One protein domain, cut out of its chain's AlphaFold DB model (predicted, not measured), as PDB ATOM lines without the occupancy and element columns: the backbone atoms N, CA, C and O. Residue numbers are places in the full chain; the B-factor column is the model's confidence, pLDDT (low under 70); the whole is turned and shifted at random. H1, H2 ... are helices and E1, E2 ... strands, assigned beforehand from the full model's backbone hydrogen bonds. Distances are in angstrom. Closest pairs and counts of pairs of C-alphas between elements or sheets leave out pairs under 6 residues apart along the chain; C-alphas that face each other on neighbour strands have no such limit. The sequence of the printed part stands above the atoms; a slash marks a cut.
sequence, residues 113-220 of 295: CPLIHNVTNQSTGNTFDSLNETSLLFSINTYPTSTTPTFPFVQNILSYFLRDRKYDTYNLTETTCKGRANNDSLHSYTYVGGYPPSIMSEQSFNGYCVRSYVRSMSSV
ATOM      1  N   CYS A 113     255.891 275.767 200.193       89.69
ATOM      2  CA  CYS A 113     256.820 275.427 201.264       89.69
ATOM      3  C   CYS A 113     257.502 274.059 201.056       89.69
ATOM      4  O   CYS A 113     256.949 273.171 200.402       89.69
ATOM      5  N   PRO A 114     258.650 273.799 201.711       88.25
ATOM      6  CA  PRO A 114     259.324 272.498 201.638       88.25
ATOM      7  C   PRO A 114     258.422 271.298 201.980       88.25
ATOM      8  O   PRO A 114     258.540 270.233 201.375       88.25
ATOM      9  N   LEU A 115     257.482 271.470 202.917       88.94
ATOM     10  CA  LEU A 115     256.531 270.422 203.286       88.94
ATOM     11  C   LEU A 115     255.629 270.017 202.111       88.94
ATOM     12  O   LEU A 115     255.433 268.821 201.914       88.94
ATOM     13  N   ILE A 116     255.096 270.968 201.327       87.25
ATOM     14  CA  ILE A 116     254.168 270.638 200.235       87.25
ATOM     15  C   ILE A 116     254.885 269.933 199.079       87.25
ATOM     16  O   ILE A 116     254.354 268.974 198.519       87.25
ATOM     17  N   HIS A 117     256.119 270.337 198.765       83.94
ATOM     18  CA  HIS A 117     256.921 269.700 197.715       83.94
ATOM     19  C   HIS A 117     257.204 268.223 198.016       83.94
ATOM     20  O   HIS A 117     257.186 267.393 197.111       83.94
ATOM     21  N   ASN A 118     257.376 267.875 199.293       83.31
ATOM     22  CA  ASN A 118     257.620 266.497 199.732       83.31
ATOM     23  C   ASN A 118     256.361 265.611 199.773       83.31
ATOM     24  O   ASN A 118     256.454 264.411 200.047       83.31
ATOM     25  N   VAL A 119     255.174 266.189 199.563       87.00
ATOM     26  CA  VAL A 119     253.896 265.460 199.621       87.00
ATOM     27  C   VAL A 119     253.062 265.613 198.352       87.00
ATOM     28  O   VAL A 119     251.911 265.189 198.326       87.00
ATOM     29  N   THR A 120     253.618 266.197 197.292       86.62
ATOM     30  CA  THR A 120     252.930 266.409 196.011       86.62
ATOM     31  C   THR A 120     253.683 265.747 194.862       86.62
ATOM     32  O   THR A 120     254.889 265.522 194.933       86.62
ATOM     33  N   ASN A 121     252.975 265.391 193.786       80.69
ATOM     34  CA  ASN A 121     253.627 265.025 192.525       80.69
ATOM     35  C   ASN A 121     254.106 266.272 191.775       80.69
ATOM     36  O   ASN A 121     253.645 267.377 192.046       80.69
ATOM     37  N   GLN A 122     254.952 266.075 190.762       76.06
ATOM     38  CA  GLN A 122     255.476 267.157 189.928       76.06
ATOM     39  C   GLN A 122     254.368 268.035 189.320       76.06
ATOM     40  O   GLN A 122     254.458 269.253 189.364       76.06
ATOM     41  N   SER A 123     253.277 267.444 188.816       75.56
ATOM     42  CA  SER A 123     252.174 268.217 188.218       75.56
ATOM     43  C   SER A 123     251.491 269.157 189.216       75.56
ATOM     44  O   SER A 123     251.135 270.278 188.862       75.56
ATOM     45  N   THR A 124     251.272 268.695 190.446       75.88
ATOM     46  CA  THR A 124     250.610 269.477 191.497       75.88
ATOM     47  C   THR A 124     251.603 270.468 192.099       75.88
ATOM     48  O   THR A 124     251.244 271.621 192.296       75.88
ATOM     49  N   GLY A 125     252.859 270.058 192.302       75.94
ATOM     50  CA  GLY A 125     253.966 270.918 192.727       75.94
ATOM     51  C   GLY A 125     254.122 272.142 191.826       75.94
ATOM     52  O   GLY A 125     254.085 273.262 192.320       75.94
ATOM     53  N   ASN A 126     254.115 271.943 190.503       78.12
ATOM     54  CA  ASN A 126     254.182 273.034 189.525       78.12
ATOM     55  C   ASN A 126     253.044 274.063 189.675       78.12
ATOM     56  O   ASN A 126     253.192 275.218 189.285       78.12
ATOM     57  N   THR A 127     251.887 273.661 190.219       77.50
ATOM     58  CA  THR A 127     250.776 274.592 190.479       77.50
ATOM     59  C   THR A 127     251.125 275.549 191.625       77.50
ATOM     60  O   THR A 127     250.765 276.726 191.576       77.50
ATOM     61  N   PHE A 128     251.864 275.069 192.629       80.94
ATOM     62  CA  PHE A 128     252.303 275.862 193.778       80.94
ATOM     63  C   PHE A 128     253.512 276.756 193.473       80.94
ATOM     64  O   PHE A 128     253.643 277.797 194.108       80.94
ATOM     65  N   ASP A 129     254.332 276.440 192.466       81.31
ATOM     66  CA  ASP A 129     255.502 277.261 192.099       81.31
ATOM     67  C   ASP A 129     255.132 278.716 191.763       81.31
ATOM     68  O   ASP A 129     255.864 279.653 192.082       81.31
ATOM     69  N   SER A 130     253.959 278.922 191.155       80.69
ATOM     70  CA  SER A 130     253.434 280.258 190.832       80.69
ATOM     71  C   SER A 130     252.923 281.049 192.048       80.69
ATOM     72  O   SER A 130     252.602 282.229 191.924       80.69
ATOM     73  N   LEU A 131     252.858 280.407 193.217       83.31
ATOM     74  CA  LEU A 131     252.249 280.899 194.452       83.31
ATOM     75  C   LEU A 131     253.300 281.185 195.540       83.31
ATOM     76  O   LEU A 131     253.016 281.085 196.736       83.31
ATOM     77  N   ASN A 132     254.525 281.529 195.144       82.44
ATOM     78  CA  ASN A 132     255.587 281.839 196.096       82.44
ATOM     79  C   ASN A 132     255.229 283.055 196.972       82.44
ATOM     80  O   ASN A 132     254.695 284.044 196.476       82.44
ATOM     81  N   GLU A 133     255.539 282.964 198.266       83.12
ATOM     82  CA  GLU A 133     255.217 283.976 199.289       83.12
ATOM     83  C   GLU A 133     253.717 284.296 199.412       83.12
ATOM     84  O   GLU A 133     253.334 285.372 199.872       83.12
ATOM     85  N   THR A 134     252.850 283.356 199.021       85.19
ATOM     86  CA  THR A 134     251.401 283.501 199.199       85.19
ATOM     87  C   THR A 134     250.891 282.629 200.341       85.19
ATOM     88  O   THR A 134     251.260 281.461 200.480       85.19
ATOM     89  N   SER A 135     250.007 283.190 201.163       86.06
ATOM     90  CA  SER A 135     249.254 282.434 202.161       86.06
ATOM     91  C   SER A 135     248.187 281.557 201.501       86.06
ATOM     92  O   SER A 135     247.683 281.858 200.417       86.06
ATOM     93  N   LEU A 136     247.771 280.498 202.192       83.50
ATOM     94  CA  LEU A 136     246.673 279.639 201.764       83.50
ATOM     95  C   LEU A 136     245.349 280.420 201.742       83.50
ATOM     96  O   LEU A 136     244.849 280.850 202.780       83.50
ATOM     97  N   LEU A 137     244.762 280.581 200.556       74.75
ATOM     98  CA  LEU A 137     243.488 281.278 200.381       74.75
ATOM     99  C   LEU A 137     242.303 280.343 200.654       74.75
ATOM    100  O   LEU A 137     242.093 279.353 199.952       74.75
ATOM    101  N   PHE A 138     241.465 280.684 201.627       70.50
ATOM    102  CA  PHE A 138     240.192 280.000 201.861       70.50
ATOM    103  C   PHE A 138     239.070 280.712 201.092       70.50
ATOM    104  O   PHE A 138     238.251 281.415 201.676       70.50
ATOM    105  N   SER A 139     239.057 280.578 199.762       62.97
ATOM    106  CA  SER A 139     238.004 281.144 198.910       62.97
ATOM    107  C   SER A 139     236.853 280.165 198.676       62.97
ATOM    108  O   SER A 139     237.030 278.943 198.640       62.97
ATOM    109  N   ILE A 140     235.656 280.720 198.477       60.19
ATOM    110  CA  ILE A 140     234.513 279.998 197.916       60.19
ATOM    111  C   ILE A 140     234.806 279.843 196.427       60.19
ATOM    112  O   ILE A 140     234.933 280.845 195.734       60.19
ATOM    113  N   ASN A 141     234.943 278.611 195.943       58.56
ATOM    114  CA  ASN A 141     235.247 278.372 194.535       58.56
ATOM    115  C   ASN A 141     234.055 277.777 193.819       58.56
ATOM    116  O   ASN A 141     233.506 276.755 194.238       58.56
ATOM    117  N   THR A 142     233.718 278.387 192.690       55.50
ATOM    118  CA  THR A 142     232.936 277.724 191.661       55.50
ATOM    119  C   THR A 142     233.863 276.957 190.718       55.50
ATOM    120  O   THR A 142     235.035 277.276 190.542       55.50
ATOM    121  N   TYR A 143     233.355 275.844 190.200       53.91
ATOM    122  CA  TYR A 143     234.074 274.885 189.365       53.91
ATOM    123  C   TYR A 143     234.900 275.551 188.232       53.91
ATOM    124  O   TYR A 143     234.399 276.485 187.601       53.91
ATOM    125  N   PRO A 144     236.103 275.035 187.887       53.91
ATOM    126  CA  PRO A 144     236.675 273.766 188.336       53.91
ATOM    127  C   PRO A 144     237.505 273.878 189.618       53.91
ATOM    128  O   PRO A 144     238.382 274.722 189.744       53.91
ATOM    129  N   THR A 145     237.283 272.941 190.544       53.22
ATOM    130  CA  THR A 145     237.990 272.815 191.836       53.22
ATOM    131  C   THR A 145     239.509 272.643 191.707       53.22
ATOM    132  O   THR A 145     240.234 272.825 192.684       53.22
ATOM    133  N   SER A 146     239.997 272.309 190.509       52.09
ATOM    134  CA  SER A 146     241.416 272.152 190.185       52.09
ATOM    135  C   SER A 146     242.192 273.469 190.116       52.09
ATOM    136  O   SER A 146     243.414 273.428 190.027       52.09
ATOM    137  N   THR A 147     241.526 274.626 190.117       56.06
ATOM    138  CA  THR A 147     242.201 275.935 190.038       56.06
ATOM    139  C   THR A 147     242.650 276.459 191.391       56.06
ATOM    140  O   THR A 147     243.407 277.425 191.440       56.06
ATOM    141  N   THR A 148     242.198 275.850 192.491       73.44
ATOM    142  CA  THR A 148     242.478 276.384 193.825       73.44
ATOM    143  C   THR A 148     243.421 275.495 194.596       73.44
ATOM    144  O   THR A 148     243.183 274.289 194.673       73.44
ATOM    145  N   PRO A 149     244.471 276.069 195.196       80.81
ATOM    146  CA  PRO A 149     245.539 275.289 195.798       80.81
ATOM    147  C   PRO A 149     245.126 274.668 197.141       80.81
ATOM    148  O   PRO A 149     245.756 273.725 197.607       80.81
ATOM    149  N   THR A 150     244.033 275.134 197.746       85.31
ATOM    150  CA  THR A 150     243.587 274.737 199.090       85.31
ATOM    151  C   THR A 150     243.136 273.294 199.177       85.31
ATOM    152  O   THR A 150     243.565 272.557 200.062       85.31
ATOM    153  N   PHE A 151     242.308 272.862 198.230       85.12
ATOM    154  CA  PHE A 151     241.857 271.480 198.175       85.12
ATOM    155  C   PHE A 151     243.013 270.476 197.983       85.12
ATOM    156  O   PHE A 151     243.163 269.590 198.830       85.12
ATOM    157  N   PRO A 152     243.877 270.607 196.949       85.19
ATOM    158  CA  PRO A 152     245.021 269.720 196.792       85.19
ATOM    159  C   PRO A 152     246.012 269.844 197.955       85.19
ATOM    160  O   PRO A 152     246.572 268.826 198.354       85.19
ATOM    161  N   PHE A 153     246.203 271.027 198.549       89.12
ATOM    162  CA  PHE A 153     247.041 271.186 199.741       89.12
ATOM    163  C   PHE A 153     246.538 270.310 200.895       89.12
ATOM    164  O   PHE A 153     247.264 269.441 201.380       89.12
ATOM    165  N   VAL A 154     245.269 270.469 201.290       90.50
ATOM    166  CA  VAL A 154     244.668 269.709 202.396       90.50
ATOM    167  C   VAL A 154     244.656 268.212 202.091       90.50
ATOM    168  O   VAL A 154     245.032 267.411 202.946       90.50
ATOM    169  N   GLN A 155     244.282 267.813 200.871       90.00
ATOM    170  CA  GLN A 155     244.223 266.403 200.487       90.00
ATOM    171  C   GLN A 155     245.596 265.721 200.564       90.00
ATOM    172  O   GLN A 155     245.691 264.610 201.094       90.00
ATOM    173  N   ASN A 156     246.654 266.359 200.055       90.25
ATOM    174  CA  ASN A 156     248.001 265.786 200.057       90.25
ATOM    175  C   ASN A 156     248.596 265.738 201.468       90.25
ATOM    176  O   ASN A 156     249.127 264.703 201.874       90.25
ATOM    177  N   ILE A 157     248.429 266.805 202.253       92.62
ATOM    178  CA  ILE A 157     248.881 266.862 203.649       92.62
ATOM    179  C   ILE A 157     248.186 265.791 204.499       92.62
ATOM    180  O   ILE A 157     248.853 265.026 205.200       92.62
ATOM    181  N   LEU A 158     246.857 265.672 204.402       93.69
ATOM    182  CA  LEU A 158     246.112 264.627 205.107       93.69
ATOM    183  C   LEU A 158     246.532 263.235 204.640       93.69
ATOM    184  O   LEU A 158     246.745 262.356 205.472       93.69
ATOM    185  N   SER A 159     246.688 263.034 203.328       92.38
ATOM    186  CA  SER A 159     247.136 261.751 202.783       92.38
ATOM    187  C   SER A 159     248.507 261.372 203.318       92.38
ATOM    188  O   SER A 159     248.699 260.218 203.673       92.38
ATOM    189  N   TYR A 160     249.429 262.327 203.441       91.06
ATOM    190  CA  TYR A 160     250.759 262.100 203.989       91.06
ATOM    191  C   TYR A 160     250.734 261.737 205.478       91.06
ATOM    192  O   TYR A 160     251.407 260.783 205.875       91.06
ATOM    193  N   PHE A 161     249.974 262.459 206.309       91.12
ATOM    194  CA  PHE A 161     249.931 262.202 207.755       91.12
ATOM    195  C   PHE A 161     249.117 260.957 208.128       91.12
ATOM    196  O   PHE A 161     249.468 260.275 209.092       91.12
ATOM    197  N   LEU A 162     248.075 260.636 207.356       92.00
ATOM    198  CA  LEU A 162     247.192 259.481 207.566       92.00
ATOM    199  C   LEU A 162     247.557 258.271 206.692       92.00
ATOM    200  O   LEU A 162     246.763 257.335 206.566       92.00
ATOM    201  N   ARG A 163     248.734 258.280 206.060       91.31
ATOM    202  CA  ARG A 163     249.165 257.168 205.211       91.31
ATOM    203  C   ARG A 163     249.417 255.902 206.010       91.31
ATOM    204  O   ARG A 163     249.856 255.931 207.164       91.31
ATOM    205  N   ASP A 164     249.247 254.775 205.337       90.50
ATOM    206  CA  ASP A 164     249.713 253.506 205.857       90.50
ATOM    207  C   ASP A 164     251.234 253.400 205.719       90.50
ATOM    208  O   ASP A 164     251.761 253.044 204.667       90.50
ATOM    209  N   ARG A 165     251.940 253.648 206.824       85.88
ATOM    210  CA  ARG A 165     253.405 253.574 206.888       85.88
ATOM    211  C   ARG A 165     253.971 252.189 206.579       85.88
ATOM    212  O   ARG A 165     255.129 252.096 206.194       85.88
ATOM    213  N   LYS A 166     253.195 251.106 206.726       84.88
ATOM    214  CA  LYS A 166     253.656 249.772 206.299       84.88
ATOM    215  C   LYS A 166     253.819 249.699 204.784       84.88
ATOM    216  O   LYS A 166     254.535 248.834 204.298       84.88
ATOM    217  N   TYR A 167     253.146 250.590 204.060       83.50
ATOM    218  CA  TYR A 167     253.223 250.680 202.615       83.50
ATOM    219  C   TYR A 167     254.452 251.463 202.125       83.50
ATOM    220  O   TYR A 167     254.880 251.262 200.992       83.50
ATOM    221  N   ASP A 168     255.062 252.289 202.983       78.25
ATOM    222  CA  ASP A 168     256.236 253.108 202.643       78.25
ATOM    223  C   ASP A 168     257.471 252.255 202.270       78.25
ATOM    224  O   ASP A 168     258.407 252.755 201.653       78.25
ATOM    225  N   THR A 169     257.495 250.967 202.632       75.44
ATOM    226  CA  THR A 169     258.594 250.041 202.306       75.44
ATOM    227  C   THR A 169     258.544 249.517 200.871       75.44
ATOM    228  O   THR A 169     259.536 248.968 200.387       75.44
ATOM    229  N   TYR A 170     257.419 249.674 200.166       77.56
ATOM    230  CA  TYR A 170     257.300 249.241 198.779       77.56
ATOM    231  C   TYR A 170     257.844 250.320 197.843       77.56
ATOM    232  O   TYR A 170     257.222 251.361 197.634       77.56
ATOM    233  N   ASN A 171     258.988 250.039 197.220       77.69
ATOM    234  CA  ASN A 171     259.538 250.871 196.156       77.69
ATOM    235  C   ASN A 171     258.727 250.684 194.861       77.69
ATOM    236  O   ASN A 171     259.032 249.822 194.034       77.69
ATOM    237  N   LEU A 172     257.636 251.439 194.729       83.56
ATOM    238  CA  LEU A 172     256.744 251.403 193.573       83.56
ATOM    239  C   LEU A 172     257.058 252.544 192.614       83.56
ATOM    240  O   LEU A 172     257.224 253.685 193.031       83.56
ATOM    241  N   THR A 173     257.046 252.245 191.319       86.50
ATOM    242  CA  THR A 173     257.091 253.261 190.264       86.50
ATOM    243  C   THR A 173     255.762 254.013 190.164       86.50
ATOM    244  O   THR A 173     254.707 253.502 190.546       86.50
ATOM    245  N   GLU A 174     255.773 255.205 189.564       86.62
ATOM    246  CA  GLU A 174     254.556 256.000 189.357       86.62
ATOM    247  C   GLU A 174     253.460 255.224 188.603       86.62
ATOM    248  O   GLU A 174     252.289 255.257 188.983       86.62
ATOM    249  N   THR A 175     253.833 254.470 187.567       88.00
ATOM    250  CA  THR A 175     252.890 253.688 186.753       88.00
ATOM    251  C   THR A 175     252.229 252.570 187.552       88.00
ATOM    252  O   THR A 175     251.021 252.368 187.449       88.00
ATOM    253  N   THR A 176     252.992 251.872 188.396       89.94
ATOM    254  CA  THR A 176     252.454 250.802 189.246       89.94
ATOM    255  C   THR A 176     251.603 251.354 190.388       89.94
ATOM    256  O   THR A 176     250.571 250.766 190.707       89.94
ATOM    257  N   CYS A 177     251.970 252.510 190.950       88.81
ATOM    258  CA  CYS A 177     251.170 253.226 191.945       88.81
ATOM    259  C   CYS A 177     249.796 253.622 191.374       88.81
ATOM    260  O   CYS A 177     248.761 253.275 191.946       88.81
ATOM    261  N   LYS A 178     249.775 254.249 190.187       86.94
ATOM    262  CA  LYS A 178     248.534 254.604 189.476       86.94
ATOM    263  C   LYS A 178     247.720 253.372 189.075       86.94
ATOM    264  O   LYS A 178     246.503 253.374 189.211       86.94
ATOM    265  N   GLY A 179     248.375 252.298 188.631       88.31
ATOM    266  CA  GLY A 179     247.699 251.046 188.285       88.31
ATOM    267  C   GLY A 179     246.978 250.403 189.474       88.31
ATOM    268  O   GLY A 179     245.873 249.893 189.319       88.31
ATOM    269  N   ARG A 180     247.559 250.473 190.680       86.12
ATOM    270  CA  ARG A 180     246.909 249.981 191.907       86.12
ATOM    271  C   ARG A 180     245.711 250.824 192.322       86.12
ATOM    272  O   ARG A 180     244.735 250.251 192.792       86.12
ATOM    273  N   ALA A 181     245.753 252.134 192.077       82.12
ATOM    274  CA  ALA A 181     244.615 253.024 192.310       82.12
ATOM    275  C   ALA A 181     243.346 252.559 191.574       82.12
ATOM    276  O   ALA A 181     242.248 252.689 192.099       82.12
ATOM    277  N   ASN A 182     243.500 251.967 190.385       81.88
ATOM    278  CA  ASN A 182     242.372 251.484 189.588       81.88
ATOM    279  C   ASN A 182     241.779 250.164 190.105       81.88
ATOM    280  O   ASN A 182     240.618 249.871 189.832       81.88
ATOM    281  N   ASN A 183     242.563 249.368 190.835       83.62
ATOM    282  CA  ASN A 183     242.165 248.030 191.282       83.62
ATOM    283  C   ASN A 183     241.674 247.999 192.735       83.62
ATOM    284  O   ASN A 183     241.067 247.014 193.152       83.62
ATOM    285  N   ASP A 184     241.955 249.039 193.516       85.75
ATOM    286  CA  ASP A 184     241.621 249.114 194.934       85.75
ATOM    287  C   ASP A 184     240.572 250.202 195.180       85.75
ATOM    288  O   ASP A 184     240.852 251.400 195.185       85.75
ATOM    289  N   SER A 185     239.337 249.759 195.408       83.81
ATOM    290  CA  SER A 185     238.205 250.637 195.683       83.81
ATOM    291  C   SER A 185     238.122 251.095 197.136       83.81
ATOM    292  O   SER A 185     237.231 251.886 197.447       83.81
ATOM    293  N   LEU A 186     239.032 250.693 198.027       87.69
ATOM    294  CA  LEU A 186     239.039 251.089 199.439       87.69
ATOM    295  C   LEU A 186     240.054 252.199 199.728       87.69
ATOM    296  O   LEU A 186     239.737 253.150 200.442       87.69
ATOM    297  N   HIS A 187     241.248 252.106 199.152       90.44
ATOM    298  CA  HIS A 187     242.331 253.049 199.425       90.44
ATOM    299  C   HIS A 187     242.429 254.149 198.360       90.44
ATOM    300  O   HIS A 187     241.806 254.096 197.300       90.44
ATOM    301  N   SER A 188     243.199 255.184 198.676       90.94
ATOM    302  CA  SER A 188     243.670 256.198 197.739       90.94
ATOM    303  C   SER A 188     245.177 256.053 197.567       90.94
ATOM    304  O   SER A 188     245.895 255.792 198.538       90.94
ATOM    305  N   TYR A 189     245.647 256.225 196.333       90.31
ATOM    306  CA  TYR A 189     247.052 256.103 195.959       90.31
ATOM    307  C   TYR A 189     247.515 257.384 195.282       90.31
ATOM    308  O   TYR A 189     247.011 257.750 194.219       90.31
ATOM    309  N   THR A 190     248.515 258.027 195.873       88.25
ATOM    310  CA  THR A 190     249.126 259.237 195.328       88.25
ATOM    311  C   THR A 190     250.624 259.025 195.227       88.25
ATOM    312  O   THR A 190     251.287 258.765 196.226       88.25
ATOM    313  N   TYR A 191     251.175 259.136 194.023       88.31
ATOM    314  CA  TYR A 191     252.623 259.189 193.849       88.31
ATOM    315  C   TYR A 191     253.103 260.602 194.182       88.31
ATOM    316  O   TYR A 191     252.507 261.555 193.688       88.31
ATOM    317  N   VAL A 192     254.127 260.755 195.018       88.31
ATOM    318  CA  VAL A 192     254.642 262.060 195.465       88.31
ATOM    319  C   VAL A 192     256.154 262.132 195.274       88.31
ATOM    320  O   VAL A 192     256.827 261.102 195.260       88.31
ATOM    321  N   GLY A 193     256.685 263.341 195.101       79.12
ATOM    322  CA  GLY A 193     258.120 263.592 195.002       79.12
ATOM    323  C   GLY A 193     258.832 263.460 196.351       79.12
ATOM    324  O   GLY A 193     258.231 263.632 197.410       79.12
ATOM    325  N   GLY A 194     260.131 263.165 196.305       74.56
ATOM    326  CA  GLY A 194     260.984 263.059 197.491       74.56
ATOM    327  C   GLY A 194     261.066 261.652 198.084       74.56
ATOM    328  O   GLY A 194     260.841 260.652 197.400       74.56
ATOM    329  N   TYR A 195     261.426 261.584 199.368       69.38
ATOM    330  CA  TYR A 195     261.741 260.342 200.080       69.38
ATOM    331  C   TYR A 195     260.684 259.992 201.124       69.38
ATOM    332  O   TYR A 195     260.211 260.886 201.836       69.38
ATOM    333  N   PRO A 196     260.353 258.700 201.302       68.50
ATOM    334  CA  PRO A 196     259.556 258.291 202.439       68.50
ATOM    335  C   PRO A 196     260.365 258.533 203.730       68.50
ATOM    336  O   PRO A 196     261.497 258.064 203.839       68.50
ATOM    337  N   PRO A 197     259.792 259.192 204.755       65.06
ATOM    338  CA  PRO A 197     260.467 259.469 206.032       65.06
ATOM    339  C   PRO A 197     261.013 258.235 206.762       65.06
ATOM    340  O   PRO A 197     261.801 258.362 207.693       65.06
ATOM    341  N   SER A 198     260.534 257.042 206.402       61.25
ATOM    342  CA  SER A 198     260.947 255.759 206.968       61.25
ATOM    343  C   SER A 198     262.241 255.205 206.371       61.25
ATOM    344  O   SER A 198     262.816 254.290 206.955       61.25
ATOM    345  N   ILE A 199     262.691 255.719 205.223       61.75
ATOM    346  CA  ILE A 199     263.914 255.276 204.554       61.75
ATOM    347  C   ILE A 199     264.909 256.432 204.630       61.75
ATOM    348  O   ILE A 199     264.887 257.350 203.817       61.75
ATOM    349  N   MET A 200     265.787 256.394 205.634       51.22
ATOM    350  CA  MET A 200     267.001 257.210 205.640       51.22
ATOM    351  C   MET A 200     267.963 256.624 204.604       51.22
ATOM    352  O   MET A 200     268.818 255.811 204.948       51.22
ATOM    353  N   SER A 201     267.806 256.964 203.327       51.31
ATOM    354  CA  SER A 201     268.849 256.678 202.345       51.31
ATOM    355  C   SER A 201     269.174 257.910 201.511       51.31
ATOM    356  O   SER A 201     268.299 258.654 201.088       51.31
ATOM    357  N   GLU A 202     270.472 258.107 201.288       50.22
ATOM    358  CA  GLU A 202     271.053 259.142 200.424       50.22
ATOM    359  C   GLU A 202     270.957 258.779 198.926       50.22
ATOM    360  O   GLU A 202     271.627 259.375 198.086       50.22
ATOM    361  N   GLN A 203     270.167 257.763 198.559       49.00
ATOM    362  CA  GLN A 203     270.003 257.355 197.163       49.00
ATOM    363  C   GLN A 203     268.955 258.226 196.490       49.00
ATOM    364  O   GLN A 203     267.894 258.396 197.059       49.00
ATOM    365  N   SER A 204     269.205 258.709 195.271       48.25
ATOM    366  CA  SER A 204     268.267 259.539 194.507       48.25
ATOM    367  C   SER A 204     266.995 258.771 194.112       48.25
ATOM    368  O   SER A 204     266.959 258.094 193.082       48.25
ATOM    369  N   PHE A 205     265.946 258.860 194.918       54.59
ATOM    370  CA  PHE A 205     264.604 258.410 194.559       54.59
ATOM    371  C   PHE A 205     263.867 259.566 193.888       54.59
ATOM    372  O   PHE A 205     263.843 260.684 194.394       54.59
ATOM    373  N   ASN A 206     263.221 259.276 192.760       66.75
ATOM    374  CA  ASN A 206     262.419 260.258 192.027       66.75
ATOM    375  C   ASN A 206     261.019 260.467 192.646       66.75
ATOM    376  O   ASN A 206     260.259 261.305 192.169       66.75
ATOM    377  N   GLY A 207     260.652 259.694 193.674       80.19
ATOM    378  CA  GLY A 207     259.369 259.766 194.375       80.19
ATOM    379  C   GLY A 207     258.984 258.449 195.055       80.19
ATOM    380  O   GLY A 207     259.687 257.446 194.926       80.19
ATOM    381  N   TYR A 208     257.857 258.446 195.768       85.94
ATOM    382  CA  TYR A 208     257.285 257.260 196.413       85.94
ATOM    383  C   TYR A 208     255.753 257.257 196.357       85.94
ATOM    384  O   TYR A 208     255.106 258.280 196.129       85.94
ATOM    385  N   CYS A 209     255.152 256.080 196.543       88.81
ATOM    386  CA  CYS A 209     253.703 255.899 196.498       88.81
ATOM    387  C   CYS A 209     253.094 255.989 197.904       88.81
ATOM    388  O   CYS A 209     253.346 255.140 198.757       88.81
ATOM    389  N   VAL A 210     252.251 256.992 198.131       90.31
ATOM    390  CA  VAL A 210     251.483 257.174 199.363       90.31
ATOM    391  C   VAL A 210     250.157 256.436 199.240       90.31
ATOM    392  O   VAL A 210     249.331 256.775 198.393       90.31
ATOM    393  N   ARG A 211     249.931 255.458 200.123       92.38
ATOM    394  CA  ARG A 211     248.624 254.816 200.309       92.38
ATOM    395  C   ARG A 211     247.924 255.403 201.528       92.38
ATOM    396  O   ARG A 211     248.456 255.312 202.633       92.38
ATOM    397  N   SER A 212     246.724 255.949 201.356       93.19
ATOM    398  CA  SER A 212     245.926 256.524 202.447       93.19
ATOM    399  C   SER A 212     244.447 256.131 202.338       93.19
ATOM    400  O   SER A 212     244.009 255.565 201.338       93.19
ATOM    401  N   TYR A 213     243.668 256.441 203.376       92.00
ATOM    402  CA  TYR A 213     242.201 256.331 203.364       92.00
ATOM    403  C   TYR A 213     241.515 257.667 203.036       92.00
ATOM    404  O   TYR A 213     240.294 257.784 203.109       92.00
ATOM    405  N   VAL A 214     242.298 258.698 202.707       91.88
ATOM    406  CA  VAL A 214     241.788 260.047 202.457       91.88
ATOM    407  C   VAL A 214     241.164 260.091 201.072       91.88
ATOM    408  O   VAL A 214     241.815 259.767 200.078       91.88
ATOM    409  N   ARG A 215     239.901 260.514 201.006       88.31
ATOM    410  CA  ARG A 215     239.146 260.635 199.760       88.31
ATOM    411  C   ARG A 215     238.525 262.002 199.604       88.31
ATOM    412  O   ARG A 215     238.158 262.658 200.574       88.31
ATOM    413  N   SER A 216     238.401 262.394 198.347       85.44
ATOM    414  CA  SER A 216     237.642 263.555 197.931       85.44
ATOM    415  C   SER A 216     236.169 263.186 197.777       85.44
ATOM    416  O   SER A 216     235.828 262.085 197.343       85.44
ATOM    417  N   MET A 217     235.287 264.119 198.116       86.44
ATOM    418  CA  MET A 217     233.866 264.023 197.803       86.44
ATOM    419  C   MET A 217     233.407 265.349 197.211       86.44
ATOM    420  O   MET A 217     233.883 266.412 197.609       86.44
ATOM    421  N   SER A 218     232.499 265.277 196.238       83.94
ATOM    422  CA  SER A 218     231.907 266.470 195.643       83.94
ATOM    423  C   SER A 218     231.078 267.216 196.690       83.94
ATOM    424  O   SER A 218     230.192 266.630 197.309       83.94
ATOM    425  N   SER A 219     231.373 268.501 196.884       86.00
ATOM    426  CA  SER A 219     230.638 269.391 197.784       86.00
ATOM    427  C   SER A 219     229.825 270.377 196.951       86.00
ATOM    428  O   SER A 219     230.241 271.510 196.715       86.00
ATOM    429  N   VAL A 220     228.681 269.912 196.444       88.12
ATOM    430  CA  VAL A 220     227.725 270.715 195.670       88.12
ATOM    431  C   VAL A 220     226.409 270.753 196.433       88.12
ATOM    432  O   VAL A 220     225.988 269.747 197.006       88.12
TER     433      VAL A 220
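AT A GLANCE: This is residues 113 to 220 of the 295 residues of the protein "Hypothetical protein" of Rotaria sp. Silwood2 (UniProt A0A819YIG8). A short hairpin of two strands, E1 and E2, lies between H4, which packs on one face, and the last part of H3 on the other. H1 and H2 sit beyond H3's side of the hairpin, and long loops make much of the rest. The printed part has 108 residues, with four named helices followed by two antiparallel strands; the class is mixed, with under half of the residues in named elements. It is compact, with a radius of gyration of the C-alphas of 14.4 A, and spans 39 by 33 by 22 A.

HOW THE PARTS SIT: H1, residues 114 to 117, only just touches H3, residues 150 to 161, with 3 pairs of C-alphas within 8 A; the closest are Ile 116 and Phe 153, 7.2 A. H2, residues 122 to 129, is close to H3 but not clearly touching, the closest C-alphas being Thr 124 and Pro 152, 7.7 A, at a steep tilt of 57 degrees, opposite ways. H4, residues 174 to 183, is apart from H3. E1, residues 188 to 192, and E2, residues 208 to 212, form an antiparallel hairpin at 153 degrees, with N 190 and O 210 within hydrogen-bond range at 2.9 A. The closest C-alphas of H4 and E1 are Ala 181 and Tyr 189, 5.4 A; those of H3 and E2 are Ser 159 and Ser 212, 5.4 A. Every O i to N i+4 pair is within hydrogen-bond range in H3, against 2 of 4 in H2 and 4 of 6 in H4; H1 is too short for one.

IN THESE COORDINATES: H1 begins at C-alpha 114 (259.324, 272.498, 201.638). H3 is 16.5 A long, H4 14.9 A, E1 12.6 A and H2 10.3 A. E2, 12.9 A, ends at C-alpha 212 (245.926, 256.524, 202.447).

THE WHOLE: The farthest C-alphas, Glu 202 and Val 220, are 45.1 A apart. The printed part has no cut. The links H2 to H3, H3 to H4 and E1 to E2 are long. The pLDDT is under 70 at residues 139 to 147 and 195 to 206.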